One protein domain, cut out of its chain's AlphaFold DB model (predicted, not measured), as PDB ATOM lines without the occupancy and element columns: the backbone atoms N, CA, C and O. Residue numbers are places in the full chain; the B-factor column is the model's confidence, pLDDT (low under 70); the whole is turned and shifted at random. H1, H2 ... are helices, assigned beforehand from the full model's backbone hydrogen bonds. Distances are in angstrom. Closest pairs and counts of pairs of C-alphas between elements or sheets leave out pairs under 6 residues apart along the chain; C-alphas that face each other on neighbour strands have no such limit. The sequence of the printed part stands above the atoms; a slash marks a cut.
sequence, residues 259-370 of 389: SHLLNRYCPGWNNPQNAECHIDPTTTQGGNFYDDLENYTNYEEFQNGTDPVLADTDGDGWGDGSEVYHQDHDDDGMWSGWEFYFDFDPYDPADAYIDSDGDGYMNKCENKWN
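Overview. This is residues 259 to 370 of the 389 residues of an uncharacterized protein of Candidatus Poseidoniales archaeon (UniProt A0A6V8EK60). Six short helices sit in a body made largely of loops: the longest, H2, lies on one side with H1 near it, and H4 and H5 make a corner nearest the middle. H3 and H6 lie toward opposite ends of the longest axis, and long stretches with no named element, residues 266 to 283, 305 to 319 and 342 to 362, run between H1 and H2, H3 and H4, and H5 and H6. The printed part has 112 residues, with six named helices in the order H1 to H6 and no named strand; the class is all helix, though under half of the residues, 45, are in named elements. It is compact, with a radius of gyration of the C-alphas of 15.3 A and spans of 40 by 36 by 24 A.

Along the chain. H2, residues 284 to 294, is 15.2 A long and begins at C-alpha 284 (4.782, 37.150, 40.930). H1, residues 259 to 265, is 10.2 A long and begins at C-alpha 259 (6.061, 26.453, 26.656). H3, residues 298 to 304, H4, residues 320 to 326, and H6, residues 363 to 369, are each 9.9 A long. H5, residues 336 to 341, is 8.6 A long. H6 ends at C-alpha 369 (-9.932, 22.547, 32.023).

Arrangement. H2 and H1 are close but not clearly touching, with closest C-alphas Leu 261 and Tyr 290 at 7.0 A, a steep tilt of 49 degrees, opposite ways. H2 is near H4 and near H5. H4 and H5 touch, about perpendicular at 89 degrees, with closest C-alphas Tyr 325 and Gly 337 at 4.0 A. H3 and H4 only just touch, with 3 pairs of C-alphas within 8 A, the closest Asn 304 and Val 324 at 7.6 A. H5 and H6 are close but not clearly touching, Trp 338 and Asn 367 having the closest C-alphas, 7.5 A. H1 and H6 are apart, among others. In H1 to H6 every O i to N i+4 pair is within hydrogen-bond range.

Size, cuts and confidence. The C-alphas farthest apart, of Val 309 and Gly 360, are 43.8 A apart. The printed part has no cut. The links H1 to H2, H3 to H4 and H5 to H6 are long, and H2 to H3 is tight. The mean pLDDT of the printed part is 93.8, and no printed residue is under 70.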
ATOM      1  N   SER A 259       6.877  26.091  27.821       94.31
ATOM      2  CA  SER A 259       6.061  26.453  26.656       94.31
ATOM      3  C   SER A 259       4.749  25.668  26.616       94.31
ATOM      4  O   SER A 259       3.728  26.209  26.184       94.31
ATOM      5  N   HIS A 260       4.746  24.408  27.057       93.75
ATOM      6  CA  HIS A 260       3.521  23.622  27.200       93.75
ATOM      7  C   HIS A 260       2.648  24.147  28.341       93.75
ATOM      8  O   HIS A 260       1.451  24.337  28.118       93.75
ATOM      9  N   LEU A 261       3.235  24.476  29.496       94.69
ATOM     10  CA  LEU A 261       2.513  25.077  30.621       94.69
ATOM     11  C   LEU A 261       1.847  26.402  30.227       94.69
ATOM     12  O   LEU A 261       0.649  26.582  30.434       94.69
ATOM     13  N   LEU A 262       2.582  27.305  29.573       94.69
ATOM     14  CA  LEU A 262       2.046  28.587  29.111       94.69
ATOM     15  C   LEU A 262       0.908  28.398  28.106       94.69
ATOM     16  O   LEU A 262      -0.097  29.092  28.177       94.69
ATOM     17  N   ASN A 263       1.020  27.448  27.175       92.69
ATOM     18  CA  ASN A 263      -0.071  27.164  26.237       92.69
ATOM     19  C   ASN A 263      -1.302  26.546  26.918       92.69
ATOM     20  O   ASN A 263      -2.404  26.667  26.381       92.69
ATOM     21  N   ARG A 264      -1.108  25.886  28.063       91.88
ATOM     22  CA  ARG A 264      -2.152  25.232  28.849       91.88
ATOM     23  C   ARG A 264      -2.908  26.210  29.749       91.88
ATOM     24  O   ARG A 264      -4.130  26.241  29.680       91.88
ATOM     25  N   TYR A 265      -2.191  27.003  30.546       93.69
ATOM     26  CA  TYR A 265      -2.765  27.887  31.571       93.69
ATOM     27  C   TYR A 265      -2.859  29.356  31.143       93.69
ATOM     28  O   TYR A 265      -3.595  30.133  31.752       93.69
ATOM     29  N   CYS A 266      -2.153  29.760  30.085       93.81
ATOM     30  CA  CYS A 266      -2.336  31.060  29.446       93.81
ATOM     31  C   CYS A 266      -2.297  30.986  27.908       93.81
ATOM     32  O   CYS A 266      -1.378  31.499  27.251       93.81
ATOM     33  N   PRO A 267      -3.304  30.365  27.272       90.38
ATOM     34  CA  PRO A 267      -3.427  30.387  25.820       90.38
ATOM     35  C   PRO A 267      -3.347  31.818  25.263       90.38
ATOM     36  O   PRO A 267      -4.008  32.750  25.719       90.38
ATOM     37  N   GLY A 268      -2.503  32.005  24.244       88.44
ATOM     38  CA  GLY A 268      -2.271  33.320  23.640       88.44
ATOM     39  C   GLY A 268      -1.297  34.227  24.403       88.44
ATOM     40  O   GLY A 268      -1.191  35.396  24.037       88.44
ATOM     41  N   TRP A 269      -0.551  33.709  25.390       89.56
ATOM     42  CA  TRP A 269       0.475  34.427  26.172       89.56
ATOM     43  C   TRP A 269       1.459  35.264  25.333       89.56
ATOM     44  O   TRP A 269       1.926  36.317  25.760       89.56
ATOM     45  N   ASN A 270       1.749  34.844  24.098       88.31
ATOM     46  CA  ASN A 270       2.632  35.565  23.177       88.31
ATOM     47  C   ASN A 270       2.007  36.835  22.553       88.31
ATOM     48  O   ASN A 270       2.692  37.589  21.856       88.31
ATOM     49  N   ASN A 271       0.715  37.076  22.778       88.75
ATOM     50  CA  ASN A 271      -0.021  38.234  22.298       88.75
ATOM     51  C   ASN A 271      -0.820  38.864  23.451       88.75
ATOM     52  O   ASN A 271      -1.943  38.438  23.721       88.75
ATOM     53  N   PRO A 272      -0.329  39.963  24.054       81.19
ATOM     54  CA  PRO A 272      -0.996  40.614  25.184       81.19
ATOM     55  C   PRO A 272      -2.420  41.114  24.892       81.19
ATOM     56  O   PRO A 272      -3.141  41.487  25.809       81.19
ATOM     57  N   GLN A 273      -2.832  41.198  23.621       83.38
ATOM     58  CA  GLN A 273      -4.196  41.588  23.248       83.38
ATOM     59  C   GLN A 273      -5.186  40.411  23.208       83.38
ATOM     60  O   GLN A 273      -6.374  40.653  23.008       83.38
ATOM     61  N   ASN A 274      -4.712  39.169  23.337       83.00
ATOM     62  CA  ASN A 274      -5.520  37.951  23.222       83.00
ATOM     63  C   ASN A 274      -5.049  36.840  24.179       83.00
ATOM     64  O   ASN A 274      -5.285  35.667  23.900       83.00
ATOM     65  N   ALA A 275      -4.327  37.198  25.240       86.00
ATOM     66  CA  ALA A 275      -3.931  36.258  26.274       86.00
ATOM     67  C   ALA A 275      -5.138  35.996  27.183       86.00
ATOM     68  O   ALA A 275      -5.677  36.931  27.778       86.00
ATOM     69  N   GLU A 276      -5.567  34.742  27.254       87.00
ATOM     70  CA  GLU A 276      -6.597  34.269  28.179       87.00
ATOM     71  C   GLU A 276      -5.886  33.473  29.277       87.00
ATOM     72  O   GLU A 276      -5.809  32.252  29.220       87.00
ATOM     73  N   CYS A 277      -5.267  34.181  30.228       91.25
ATOM     74  CA  CYS A 277      -4.552  33.547  31.335       91.25
ATOM     75  C   CYS A 277      -5.506  33.164  32.470       91.25
ATOM     76  O   CYS A 277      -6.140  34.043  33.052       91.25
ATOM     77  N   HIS A 278      -5.518  31.882  32.828       92.25
ATOM     78  CA  HIS A 278      -6.004  31.387  34.120       92.25
ATOM     79  C   HIS A 278      -4.923  31.514  35.201       92.25
ATOM     80  O   HIS A 278      -5.227  31.794  36.358       92.25
ATOM     81  N   ILE A 279      -3.650  31.394  34.805       92.94
ATOM     82  CA  ILE A 279      -2.484  31.698  35.643       92.94
ATOM     83  C   ILE A 279      -1.582  32.666  34.871       92.94
ATOM     84  O   ILE A 279      -0.995  32.307  33.847       92.94
ATOM     85  N   ASP A 280      -1.516  33.923  35.319       91.38
ATOM     86  CA  ASP A 280      -0.800  34.996  34.616       91.38
ATOM     87  C   ASP A 280       0.708  34.992  34.952       91.38
ATOM     88  O   ASP A 280       1.074  35.383  36.068       91.38
ATOM     89  N   PRO A 281       1.593  34.648  33.988       93.06
ATOM     90  CA  PRO A 281       3.044  34.563  34.204       93.06
ATOM     91  C   PRO A 281       3.704  35.911  34.519       93.06
ATOM     92  O   PRO A 281       4.871  35.958  34.891       93.06
ATOM     93  N   THR A 282       3.007  37.032  34.309       91.56
ATOM     94  CA  THR A 282       3.547  38.373  34.580       91.56
ATOM     95  C   THR A 282       3.342  38.814  36.025       91.56
ATOM     96  O   THR A 282       3.959  39.786  36.472       91.56
ATOM     97  N   THR A 283       2.474  38.116  36.760       92.44
ATOM     98  CA  THR A 283       2.341  38.285  38.206       92.44
ATOM     99  C   THR A 283       3.419  37.487  38.925       92.44
ATOM    100  O   THR A 283       3.892  36.487  38.407       92.44
ATOM    101  N   THR A 284       3.795  37.898  40.136       94.50
ATOM    102  CA  THR A 284       4.782  37.150  40.930       94.50
ATOM    103  C   THR A 284       4.318  35.720  41.209       94.50
ATOM    104  O   THR A 284       5.077  34.794  40.999       94.50
ATOM    105  N   GLN A 285       3.057  35.531  41.609       91.00
ATOM    106  CA  GLN A 285       2.518  34.198  41.911       91.00
ATOM    107  C   GLN A 285       2.446  33.305  40.671       91.00
ATOM    108  O   GLN A 285       2.815  32.142  40.733       91.00
ATOM    109  N   GLY A 286       1.988  33.847  39.539       92.50
ATOM    110  CA  GLY A 286       1.933  33.068  38.308       92.50
ATOM    111  C   GLY A 286       3.308  32.825  37.698       92.50
ATOM    112  O   GLY A 286       3.500  31.776  37.112       92.50
ATOM    113  N   GLY A 287       4.265  33.748  37.837       94.50
ATOM    114  CA  GLY A 287       5.660  33.527  37.448       94.50
ATOM    115  C   GLY A 287       6.253  32.328  38.180       94.50
ATOM    116  O   GLY A 287       6.665  31.384  37.514       94.50
ATOM    117  N   ASN A 288       6.143  32.332  39.513       94.06
ATOM    118  CA  ASN A 288       6.580  31.228  40.365       94.06
ATOM    119  C   ASN A 288       5.927  29.898  39.961       94.06
ATOM    120  O   ASN A 288       6.647  28.946  39.753       94.06
ATOM    121  N   PHE A 289       4.612  29.847  39.694       94.25
ATOM    122  CA  PHE A 289       3.960  28.618  39.198       94.25
ATOM    123  C   PHE A 289       4.673  27.985  37.994       94.25
ATOM    124  O   PHE A 289       4.757  26.769  37.887       94.25
ATOM    125  N   TYR A 290       5.124  28.801  37.038       95.44
ATOM    126  CA  TYR A 290       5.813  28.275  35.862       95.44
ATOM    127  C   TYR A 290       7.284  27.976  36.129       95.44
ATOM    128  O   TYR A 290       7.802  27.103  35.451       95.44
ATOM    129  N   ASP A 291       7.937  28.725  37.019       94.12
ATOM    130  CA  ASP A 291       9.341  28.514  37.389       94.12
ATOM    131  C   ASP A 291       9.470  27.229  38.231       94.12
ATOM    132  O   ASP A 291      10.234  26.347  37.865       94.12
ATOM    133  N   ASP A 292       8.632  27.081  39.262       92.75
ATOM    134  CA  ASP A 292       8.581  25.922  40.165       92.75
ATOM    135  C   ASP A 292       8.232  24.625  39.418       92.75
ATOM    136  O   ASP A 292       8.706  23.562  39.767       92.75
ATOM    137  N   LEU A 293       7.394  24.686  38.374       94.62
ATOM    138  CA  LEU A 293       7.079  23.502  37.567       94.62
ATOM    139  C   LEU A 293       8.090  23.234  36.449       94.62
ATOM    140  O   LEU A 293       8.097  22.134  35.904       94.62
ATOM    141  N   GLU A 294       8.852  24.245  36.024       95.19
ATOM    142  CA  GLU A 294       9.892  24.084  34.999       95.19
ATOM    143  C   GLU A 294      11.158  23.464  35.578       95.19
ATOM    144  O   GLU A 294      11.828  22.756  34.834       95.19
ATOM    145  N   ASN A 295      11.428  23.698  36.861       95.06
ATOM    146  CA  ASN A 295      12.571  23.151  37.572       95.06
ATOM    147  C   ASN A 295      12.099  22.020  38.485       95.06
ATOM    148  O   ASN A 295      11.421  22.295  39.472       95.06
ATOM    149  N   TYR A 296      12.450  20.780  38.164       96.44
ATOM    150  CA  TYR A 296      12.279  19.672  39.100       96.44
ATOM    151  C   TYR A 296      13.592  19.526  39.858       96.44
ATOM    152  O   TYR A 296      14.616  19.192  39.277       96.44
ATOM    153  N   THR A 297      13.590  19.951  41.116       97.19
ATOM    154  CA  THR A 297      14.840  20.160  41.852       97.19
ATOM    155  C   THR A 297      15.440  18.850  42.354       97.19
ATOM    156  O   THR A 297      14.702  17.929  42.707       97.19
ATOM    157  N   ASN A 298      16.762  18.806  42.520       97.62
ATOM    158  CA  ASN A 298      17.491  17.674  43.090       97.62
ATOM    159  C   ASN A 298      16.884  17.232  44.441       97.62
ATOM    160  O   ASN A 298      16.795  16.040  44.739       97.62
ATOM    161  N   TYR A 299      16.400  18.173  45.263       97.25
ATOM    162  CA  TYR A 299      15.703  17.851  46.510       97.25
ATOM    163  C   TYR A 299      14.342  17.176  46.288       97.25
ATOM    164  O   TYR A 299      13.989  16.232  47.002       97.25
ATOM    165  N   GLU A 300      13.559  17.624  45.306       96.25
ATOM    166  CA  GLU A 300      12.310  16.948  44.940       96.25
ATOM    167  C   GLU A 300      12.581  15.538  44.407       96.25
ATOM    168  O   GLU A 300      11.836  14.604  44.720       96.25
ATOM    169  N   GLU A 301      13.681  15.347  43.686       97.31
ATOM    170  CA  GLU A 301      14.122  14.032  43.235       97.31
ATOM    171  C   GLU A 301      14.525  13.120  44.381       97.31
ATOM    172  O   GLU A 301      14.085  11.968  44.449       97.31
ATOM    173  N   PHE A 302      15.290  13.649  45.335       96.75
ATOM    174  CA  PHE A 302      15.638  12.952  46.566       96.75
ATOM    175  C   PHE A 302      14.380  12.487  47.321       96.75
ATOM    176  O   PHE A 302      14.297  11.329  47.743       96.75
ATOM    177  N   GLN A 303      13.358  13.344  47.428       95.88
ATOM    178  CA  GLN A 303      12.094  13.007  48.091       95.88
ATOM    179  C   GLN A 303      11.274  11.943  47.348       95.88
ATOM    180  O   GLN A 303      10.624  11.110  47.993       95.88
ATOM    181  N   ASN A 304      11.284  11.962  46.013       94.38
ATOM    182  CA  ASN A 304      10.507  11.038  45.181       94.38
ATOM    183  C   ASN A 304      11.281   9.774  44.771       94.38
ATOM    184  O   ASN A 304      10.682   8.826  44.255       94.38
ATOM    185  N   GLY A 305      12.584   9.712  45.053       94.62
ATOM    186  CA  GLY A 305      13.448   8.580  44.727       94.62
ATOM    187  C   GLY A 305      13.797   8.476  43.240       94.62
ATOM    188  O   GLY A 305      13.950   7.354  42.747       94.62
ATOM    189  N   THR A 306      13.892   9.614  42.549       95.88
ATOM    190  CA  THR A 306      14.357   9.737  41.156       95.88
ATOM    191  C   THR A 306      15.843  10.141  41.121       95.88
ATOM    192  O   THR A 306      16.476  10.244  42.179       95.88
ATOM    193  N   ASP A 307      16.458  10.212  39.939       95.56
ATOM    194  CA  ASP A 307      17.908  10.370  39.765       95.56
ATOM    195  C   ASP A 307      18.266  11.744  39.175       95.56
ATOM    196  O   ASP A 307      18.080  11.924  37.976       95.56
ATOM    197  N   PRO A 308      18.974  12.615  39.921       96.69
ATOM    198  CA  PRO A 308      19.246  14.004  39.523       96.69
ATOM    199  C   PRO A 308      20.197  14.168  38.355       96.69
ATOM    200  O   PRO A 308      20.496  15.263  37.888       96.69
ATOM    201  N   VAL A 309      20.776  13.063  37.902       96.50
ATOM    202  CA  VAL A 309      21.693  13.035  36.771       96.50
ATOM    203  C   VAL A 309      20.991  12.511  35.517       96.50
ATOM    204  O   VAL A 309      21.511  12.677  34.403       96.50
ATOM    205  N   LEU A 310      19.874  11.801  35.677       95.88
ATOM    206  CA  LEU A 310      19.194  11.069  34.621       95.88
ATOM    207  C   LEU A 310      17.725  11.477  34.547       95.88
ATOM    208  O   LEU A 310      16.896  10.864  35.198       95.88
ATOM    209  N   ALA A 311      17.438  12.316  33.555       96.12
ATOM    210  CA  ALA A 311      16.119  12.863  33.231       96.12
ATOM    211  C   ALA A 311      14.992  11.858  32.895       96.12
ATOM    212  O   ALA A 311      14.025  12.244  32.248       96.12
ATOM    213  N   ASP A 312      15.182  10.559  33.123       96.19
ATOM    214  CA  ASP A 312      14.247   9.445  32.913       96.19
ATOM    215  C   ASP A 312      14.840   8.238  33.666       96.19
ATOM    216  O   ASP A 312      15.614   7.441  33.104       96.19
ATOM    217  N   THR A 313      14.550   8.154  34.967       95.06
ATOM    218  CA  THR A 313      15.154   7.186  35.894       95.06
ATOM    219  C   THR A 313      14.839   5.745  35.500       95.06
ATOM    220  O   THR A 313      15.694   4.850  35.613       95.06
ATOM    221  N   ASP A 314      13.616   5.479  35.037       94.44
ATOM    222  CA  ASP A 314      13.143   4.122  34.752       94.44
ATOM    223  C   ASP A 314      13.273   3.712  33.266       94.44
ATOM    224  O   ASP A 314      13.243   2.513  32.927       94.44
ATOM    225  N   GLY A 315      13.552   4.680  32.392       95.38
ATOM    226  CA  GLY A 315      13.839   4.503  30.975       95.38
ATOM    227  C   GLY A 315      12.602   4.240  30.118       95.38
ATOM    228  O   GLY A 315      12.735   3.607  29.051       95.38
ATOM    229  N   ASP A 316      11.407   4.625  30.567       94.62
ATOM    230  CA  ASP A 316      10.159   4.420  29.830       94.62
ATOM    231  C   ASP A 316       9.888   5.499  28.756       94.62
ATOM    232  O   ASP A 316       9.086   5.282  27.826       94.62
ATOM    233  N   GLY A 317      10.652   6.594  28.797       93.25
ATOM    234  CA  GLY A 317      10.591   7.728  27.882       93.25
ATOM    235  C   GLY A 317       9.787   8.926  28.391       93.25
ATOM    236  O   GLY A 317       9.551   9.844  27.589       93.25
ATOM    237  N   TRP A 318       9.342   8.915  29.646       92.38
ATOM    238  CA  TRP A 318       8.835  10.073  30.381       92.38
ATOM    239  C   TRP A 318       9.919  10.576  31.334       92.38
ATOM    240  O   TRP A 318      10.665   9.779  31.871       92.38
ATOM    241  N   GLY A 319      10.047  11.899  31.469       95.88
ATOM    242  CA  GLY A 319      10.994  12.460  32.433       95.88
ATOM    243  C   GLY A 319      10.408  12.494  33.831       95.88
ATOM    244  O   GLY A 319       9.185  12.634  33.961       95.88
ATOM    245  N   ASP A 320      11.262  12.395  34.838       96.31
ATOM    246  CA  ASP A 320      10.893  12.121  36.222       96.31
ATOM    247  C   ASP A 320      10.000  13.235  36.778       96.31
ATOM    248  O   ASP A 320       8.910  12.958  37.300       96.31
ATOM    249  N   GLY A 321      10.352  14.502  36.527       95.31
ATOM    250  CA  GLY A 321       9.513  15.644  36.909       95.31
ATOM    251  C   GLY A 321       8.112  15.594  36.283       95.31
ATOM    252  O   GLY A 321       7.096  15.916  36.914       95.31
ATOM    253  N   SER A 322       8.002  15.108  35.041       95.38
ATOM    254  CA  SER A 322       6.701  14.874  34.409       95.38
ATOM    255  C   SER A 322       5.983  13.659  34.978       95.38
ATOM    256  O   SER A 322       4.752  13.688  35.058       95.38
ATOM    257  N   GLU A 323       6.683  12.586  35.311       95.06
ATOM    258  CA  GLU A 323       6.067  11.398  35.889       95.06
ATOM    259  C   GLU A 323       5.456  11.710  37.248       95.06
ATOM    260  O   GLU A 323       4.254  11.499  37.423       95.06
ATOM    261  N   VAL A 324       6.228  12.293  38.167       94.44
ATOM    262  CA  VAL A 324       5.767  12.669  39.511       94.44
ATOM    263  C   VAL A 324       4.589  13.636  39.436       94.44
ATOM    264  O   VAL A 324       3.563  13.419  40.087       94.44
ATOM    265  N   TYR A 325       4.662  14.652  38.569       95.38
ATOM    266  CA  TYR A 325       3.581  15.628  38.449       95.38
ATOM    267  C   TYR A 325       2.255  15.014  37.971       95.38
ATOM    268  O   TYR A 325       1.191  15.435  38.428       95.38
ATOM    269  N   HIS A 326       2.296  14.046  37.045       94.31
ATOM    270  CA  HIS A 326       1.109  13.487  36.376       94.31
ATOM    271  C   HIS A 326       0.553  12.205  37.017       94.31
ATOM    272  O   HIS A 326      -0.384  11.614  36.463       94.31
ATOM    273  N   GLN A 327       1.103  11.765  38.149       93.75
ATOM    274  CA  GLN A 327       0.532  10.672  38.939       93.75
ATOM    275  C   GLN A 327      -0.876  11.021  39.451       93.75
ATOM    276  O   GLN A 327      -1.254  12.185  39.506       93.75
ATOM    277  N   ASP A 328      -1.663  10.002  39.784       95.50
ATOM    278  CA  ASP A 328      -3.020  10.107  40.344       95.50
ATOM    279  C   ASP A 328      -3.086   9.096  41.497       95.50
ATOM    280  O   ASP A 328      -3.341   7.908  41.292       95.50
ATOM    281  N   HIS A 329      -2.661   9.530  42.686       94.75
ATOM    282  CA  HIS A 329      -2.385   8.648  43.823       94.75
ATOM    283  C   HIS A 329      -3.641   8.046  44.461       94.75
ATOM    284  O   HIS A 329      -3.572   6.949  45.032       94.75
ATOM    285  N   ASP A 330      -4.778   8.728  44.369       95.44
ATOM    286  CA  ASP A 330      -6.050   8.297  44.947       95.44
ATOM    287  C   ASP A 330      -7.125   7.922  43.907       95.44
ATOM    288  O   ASP A 330      -8.248   7.547  44.280       95.44
ATOM    289  N   ASP A 331      -6.742   7.901  42.626       95.81
ATOM    290  CA  ASP A 331      -7.562   7.544  41.467       95.81
ATOM    291  C   ASP A 331      -8.816   8.433  41.315       95.81
ATOM    292  O   ASP A 331      -9.871   7.981  40.825       95.81
ATOM    293  N   ASP A 332      -8.753   9.694  41.748       93.81
ATOM    294  CA  ASP A 332      -9.873  10.624  41.652       93.81
ATOM    295  C   ASP A 332      -9.932  11.373  40.308       93.81
ATOM    296  O   ASP A 332     -10.987  11.917  39.935       93.81
ATOM    297  N   GLY A 333      -8.865  11.283  39.511       91.88
ATOM    298  CA  GLY A 333      -8.732  11.886  38.190       91.88
ATOM    299  C   GLY A 333      -8.185  13.313  38.182       91.88
ATOM    300  O   GLY A 333      -8.289  13.964  37.133       91.88
ATOM    301  N   MET A 334      -7.669  13.808  39.305       94.81
ATOM    302  CA  MET A 334      -6.737  14.930  39.379       94.81
ATOM    303  C   MET A 334      -5.291  14.419  39.298       94.81
ATOM    304  O   MET A 334      -5.038  13.221  39.219       94.81
ATOM    305  N   TRP A 335      -4.340  15.340  39.153       95.69
ATOM    306  CA  TRP A 335      -2.924  14.984  39.100       95.69
ATOM    307  C   TRP A 335      -2.256  15.389  40.401       95.69
ATOM    308  O   TRP A 335      -2.379  16.550  40.786       95.69
ATOM    309  N   SER A 336      -1.479  14.491  40.994       95.12
ATOM    310  CA  SER A 336      -0.877  14.662  42.314       95.12
ATOM    311  C   SER A 336      -0.000  15.907  42.409       95.12
ATOM    312  O   SER A 336      -0.096  16.638  43.391       95.12
ATOM    313  N   GLY A 337       0.786  16.229  41.375       93.81
ATOM    314  CA  GLY A 337       1.574  17.468  41.365       93.81
ATOM    315  C   GLY A 337       0.713  18.732  41.282       93.81
ATOM    316  O   GLY A 337       1.029  19.755  41.889       93.81
ATOM    317  N   TRP A 338      -0.423  18.670  40.580       94.88
ATOM    318  CA  TRP A 338      -1.380  19.779  40.535       94.88
ATOM    319  C   TRP A 338      -2.106  19.948  41.872       94.88
ATOM    320  O   TRP A 338      -2.319  21.074  42.316       94.88
ATOM    321  N   GLU A 339      -2.478  18.842  42.511       96.38
ATOM    322  CA  GLU A 339      -3.100  18.839  43.832       96.38
ATOM    323  C   GLU A 339      -2.163  19.444  44.872       96.38
ATOM    324  O   GLU A 339      -2.535  20.407  45.544       96.38
ATOM    325  N   PHE A 340      -0.918  18.965  44.910       93.38
ATOM    326  CA  PHE A 340       0.120  19.476  45.793       93.38
ATOM    327  C   PHE A 340       0.322  20.989  45.626       93.38
ATOM    328  O   PHE A 340       0.259  21.728  46.609       93.38
ATOM    329  N   TYR A 341       0.467  21.477  44.385       93.00
ATOM    330  CA  TYR A 341       0.659  22.909  44.123       93.00
ATOM    331  C   TYR A 341      -0.503  23.776  44.643       93.00
ATOM    332  O   TYR A 341      -0.300  24.898  45.111       93.00
ATOM    333  N   PHE A 342      -1.738  23.278  44.558       94.62
ATOM    334  CA  PHE A 342      -2.930  23.994  45.015       94.62
ATOM    335  C   PHE A 342      -3.340  23.645  46.457       94.62
ATOM    336  O   PHE A 342      -4.487  23.896  46.831       94.62
ATOM    337  N   ASP A 343      -2.439  23.140  47.301       95.00
ATOM    338  CA  ASP A 343      -2.734  22.778  48.698       95.00
ATOM    339  C   ASP A 343      -3.931  21.803  48.834       95.00
ATOM    340  O   ASP A 343      -4.781  21.952  49.724       95.00
ATOM    341  N   PHE A 344      -4.054  20.860  47.902       96.19
ATOM    342  CA  PHE A 344      -4.946  19.699  47.972       96.19
ATOM    343  C   PHE A 344      -4.161  18.474  48.460       96.19
ATOM    344  O   PHE A 344      -2.931  18.519  48.514       96.19
ATOM    345  N   ASP A 345      -4.853  17.427  48.914       95.56
ATOM    346  CA  ASP A 345      -4.219  16.219  49.457       95.56
ATOM    347  C   ASP A 345      -4.254  15.116  48.389       95.56
ATOM    348  O   ASP A 345      -5.313  14.521  48.216       95.56
ATOM    349  N   PRO A 346      -3.120  14.775  47.737       96.00
ATOM    350  CA  PRO A 346      -3.073  13.760  46.676       96.00
ATOM    351  C   PRO A 346      -3.512  12.348  47.102       96.00
ATOM    352  O   PRO A 346      -3.521  11.420  46.294       96.00
ATOM    353  N   TYR A 347      -3.770  12.141  48.397       96.38
ATOM    354  CA  TYR A 347      -4.227  10.881  48.967       96.38
ATOM    355  C   TYR A 347      -5.677  10.946  49.502       96.38
ATOM    356  O   TYR A 347      -6.137   9.951  50.090       96.38
ATOM    357  N   ASP A 348      -6.395  12.070  49.348       96.88
ATOM    358  CA  ASP A 348      -7.808  12.229  49.732       96.88
ATOM    359  C   ASP A 348      -8.734  12.520  48.530       96.88
ATOM    360  O   ASP A 348      -9.040  13.680  48.245       96.88
ATOM    361  N   PRO A 349      -9.417  11.492  47.982       96.62
ATOM    362  CA  PRO A 349     -10.201  11.624  46.747       96.62
ATOM    363  C   PRO A 349     -11.490  12.442  46.927       96.62
ATOM    364  O   PRO A 349     -12.354  12.518  46.043       96.62
ATOM    365  N   ALA A 350     -11.745  12.941  48.139       96.00
ATOM    366  CA  ALA A 350     -12.895  13.772  48.442       96.00
ATOM    367  C   ALA A 350     -12.705  15.225  47.991       96.00
ATOM    368  O   ALA A 350     -13.716  15.898  47.738       96.00
ATOM    369  N   ASP A 351     -11.469  15.717  47.908       94.81
ATOM    370  CA  ASP A 351     -11.204  17.113  47.580       94.81
ATOM    371  C   ASP A 351     -11.460  17.441  46.097       94.81
ATOM    372  O   ASP A 351     -11.922  18.551  45.815       94.81
ATOM    373  N   ALA A 352     -11.395  16.464  45.183       95.19
ATOM    374  CA  ALA A 352     -11.868  16.585  43.798       95.19
ATOM    375  C   ALA A 352     -13.275  17.172  43.667       95.19
ATOM    376  O   ALA A 352     -13.594  17.834  42.672       95.19
ATOM    377  N   TYR A 353     -14.147  16.887  44.640       93.25
ATOM    378  CA  TYR A 353     -15.559  17.275  44.630       93.25
ATOM    379  C   TYR A 353     -15.839  18.580  45.385       93.25
ATOM    380  O   TYR A 353     -17.004  18.982  45.507       93.25
ATOM    381  N   ILE A 354     -14.804  19.229  45.915       94.06
ATOM    382  CA  ILE A 354     -14.904  20.514  46.604       94.06
ATOM    383  C   ILE A 354     -14.808  21.642  45.573       94.06
ATOM    384  O   ILE A 354     -14.041  21.576  44.623       94.06
ATOM    385  N   ASP A 355     -15.635  22.667  45.760       94.62
ATOM    386  CA  ASP A 355     -15.551  23.959  45.074       94.62
ATOM    387  C   ASP A 355     -14.807  24.908  46.020       94.62
ATOM    388  O   ASP A 355     -15.373  25.376  47.019       94.62
ATOM    389  N   SER A 356     -13.501  25.047  45.797       94.75
ATOM    390  CA  SER A 356     -12.584  25.652  46.769       94.75
ATOM    391  C   SER A 356     -12.642  27.178  46.786       94.75
ATOM    392  O   SER A 356     -12.412  27.783  47.839       94.75
ATOM    393  N   ASP A 357     -12.986  27.805  45.664       94.88
ATOM    394  CA  ASP A 357     -13.062  29.260  45.526       94.88
ATOM    395  C   ASP A 357     -14.503  29.811  45.465       94.88
ATOM    396  O   ASP A 357     -14.726  31.014  45.668       94.88
ATOM    397  N   GLY A 358     -15.497  28.932  45.325       95.00
ATOM    398  CA  GLY A 358     -16.919  29.246  45.377       95.00
ATOM    399  C   GLY A 358     -17.497  29.766  44.062       95.00
ATOM    400  O   GLY A 358     -18.534  30.452  44.095       95.00
ATOM    401  N   ASP A 359     -16.846  29.510  42.929       93.38
ATOM    402  CA  ASP A 359     -17.311  29.921  41.603       93.38
ATOM    403  C   ASP A 359     -18.390  28.988  41.003       93.38
ATOM    404  O   ASP A 359     -19.084  29.352  40.040       93.38
ATOM    405  N   GLY A 360     -18.623  27.836  41.643       91.75
ATOM    406  CA  GLY A 360     -19.592  26.816  41.253       91.75
ATOM    407  C   GLY A 360     -19.007  25.626  40.485       91.75
ATOM    408  O   GLY A 360     -19.795  24.770  40.051       91.75
ATOM    409  N   TYR A 361     -17.688  25.558  40.313       92.75
ATOM    410  CA  TYR A 361     -16.952  24.462  39.695       92.75
ATOM    411  C   TYR A 361     -16.163  23.690  40.763       92.75
ATOM    412  O   TYR A 361     -15.700  24.241  41.746       92.75
ATOM    413  N   MET A 362     -16.104  22.362  40.633       93.69
ATOM    414  CA  MET A 362     -15.333  21.529  41.568       93.69
ATOM    415  C   MET A 362     -13.880  21.440  41.091       93.69
ATOM    416  O   MET A 362     -13.668  21.410  39.873       93.69
ATOM    417  N   ASN A 363     -12.933  21.257  42.013       94.19
ATOM    418  CA  ASN A 363     -11.490  21.161  41.750       94.19
ATOM    419  C   ASN A 363     -11.158  20.216  40.579       94.19
ATOM    420  O   ASN A 363     -10.438  20.589  39.654       94.19
ATOM    421  N   LYS A 364     -11.781  19.029  40.527       94.12
ATOM    422  CA  LYS A 364     -11.585  18.068  39.425       94.12
ATOM    423  C   LYS A 364     -11.971  18.623  38.055       94.12
ATOM    424  O   LYS A 364     -11.370  18.285  37.034       94.12
ATOM    425  N   CYS A 365     -13.017  19.446  37.993       93.25
ATOM    426  CA  CYS A 365     -13.394  20.078  36.734       93.25
ATOM    427  C   CYS A 365     -12.365  21.124  36.306       93.25
ATOM    428  O   CYS A 365     -12.057  21.231  35.120       93.25
ATOM    429  N   GLU A 366     -11.826  21.860  37.263       94.31
ATOM    430  CA  GLU A 366     -10.834  22.895  37.017       94.31
ATOM    431  C   GLU A 366      -9.488  22.322  36.590       94.31
ATOM    432  O   GLU A 366      -8.937  22.771  35.586       94.31
ATOM    433  N   ASN A 367      -9.026  21.248  37.239       93.69
ATOM    434  CA  ASN A 367      -7.850  20.486  36.810       93.69
ATOM    435  C   ASN A 367      -7.970  20.062  35.332       93.69
ATOM    436  O   ASN A 367      -7.073  20.306  34.520       93.69
ATOM    437  N   LYS A 368      -9.134  19.517  34.949       92.25
ATOM    438  CA  LYS A 368      -9.418  19.064  33.579       92.25
ATOM    439  C   LYS A 368      -9.406  20.190  32.541       92.25
ATOM    440  O   LYS A 368      -9.066  19.941  31.380       92.25
ATOM    441  N   TRP A 369      -9.829  21.392  32.924       91.38
ATOM    442  CA  TRP A 369      -9.932  22.547  32.023       91.38
ATOM    443  C   TRP A 369      -8.830  23.589  32.220       91.38
ATOM    444  O   TRP A 369      -8.799  24.577  31.494       91.38
ATOM    445  N   ASN A 370      -7.857  23.306  33.087       91.62
ATOM    446  CA  ASN A 370      -6.674  24.128  33.343       91.62
ATOM    447  C   ASN A 370      -7.014  25.514  33.899       91.62
ATOM    448  O   ASN A 370      -6.374  26.509  33.546       91.62
TER     449      ASN A 370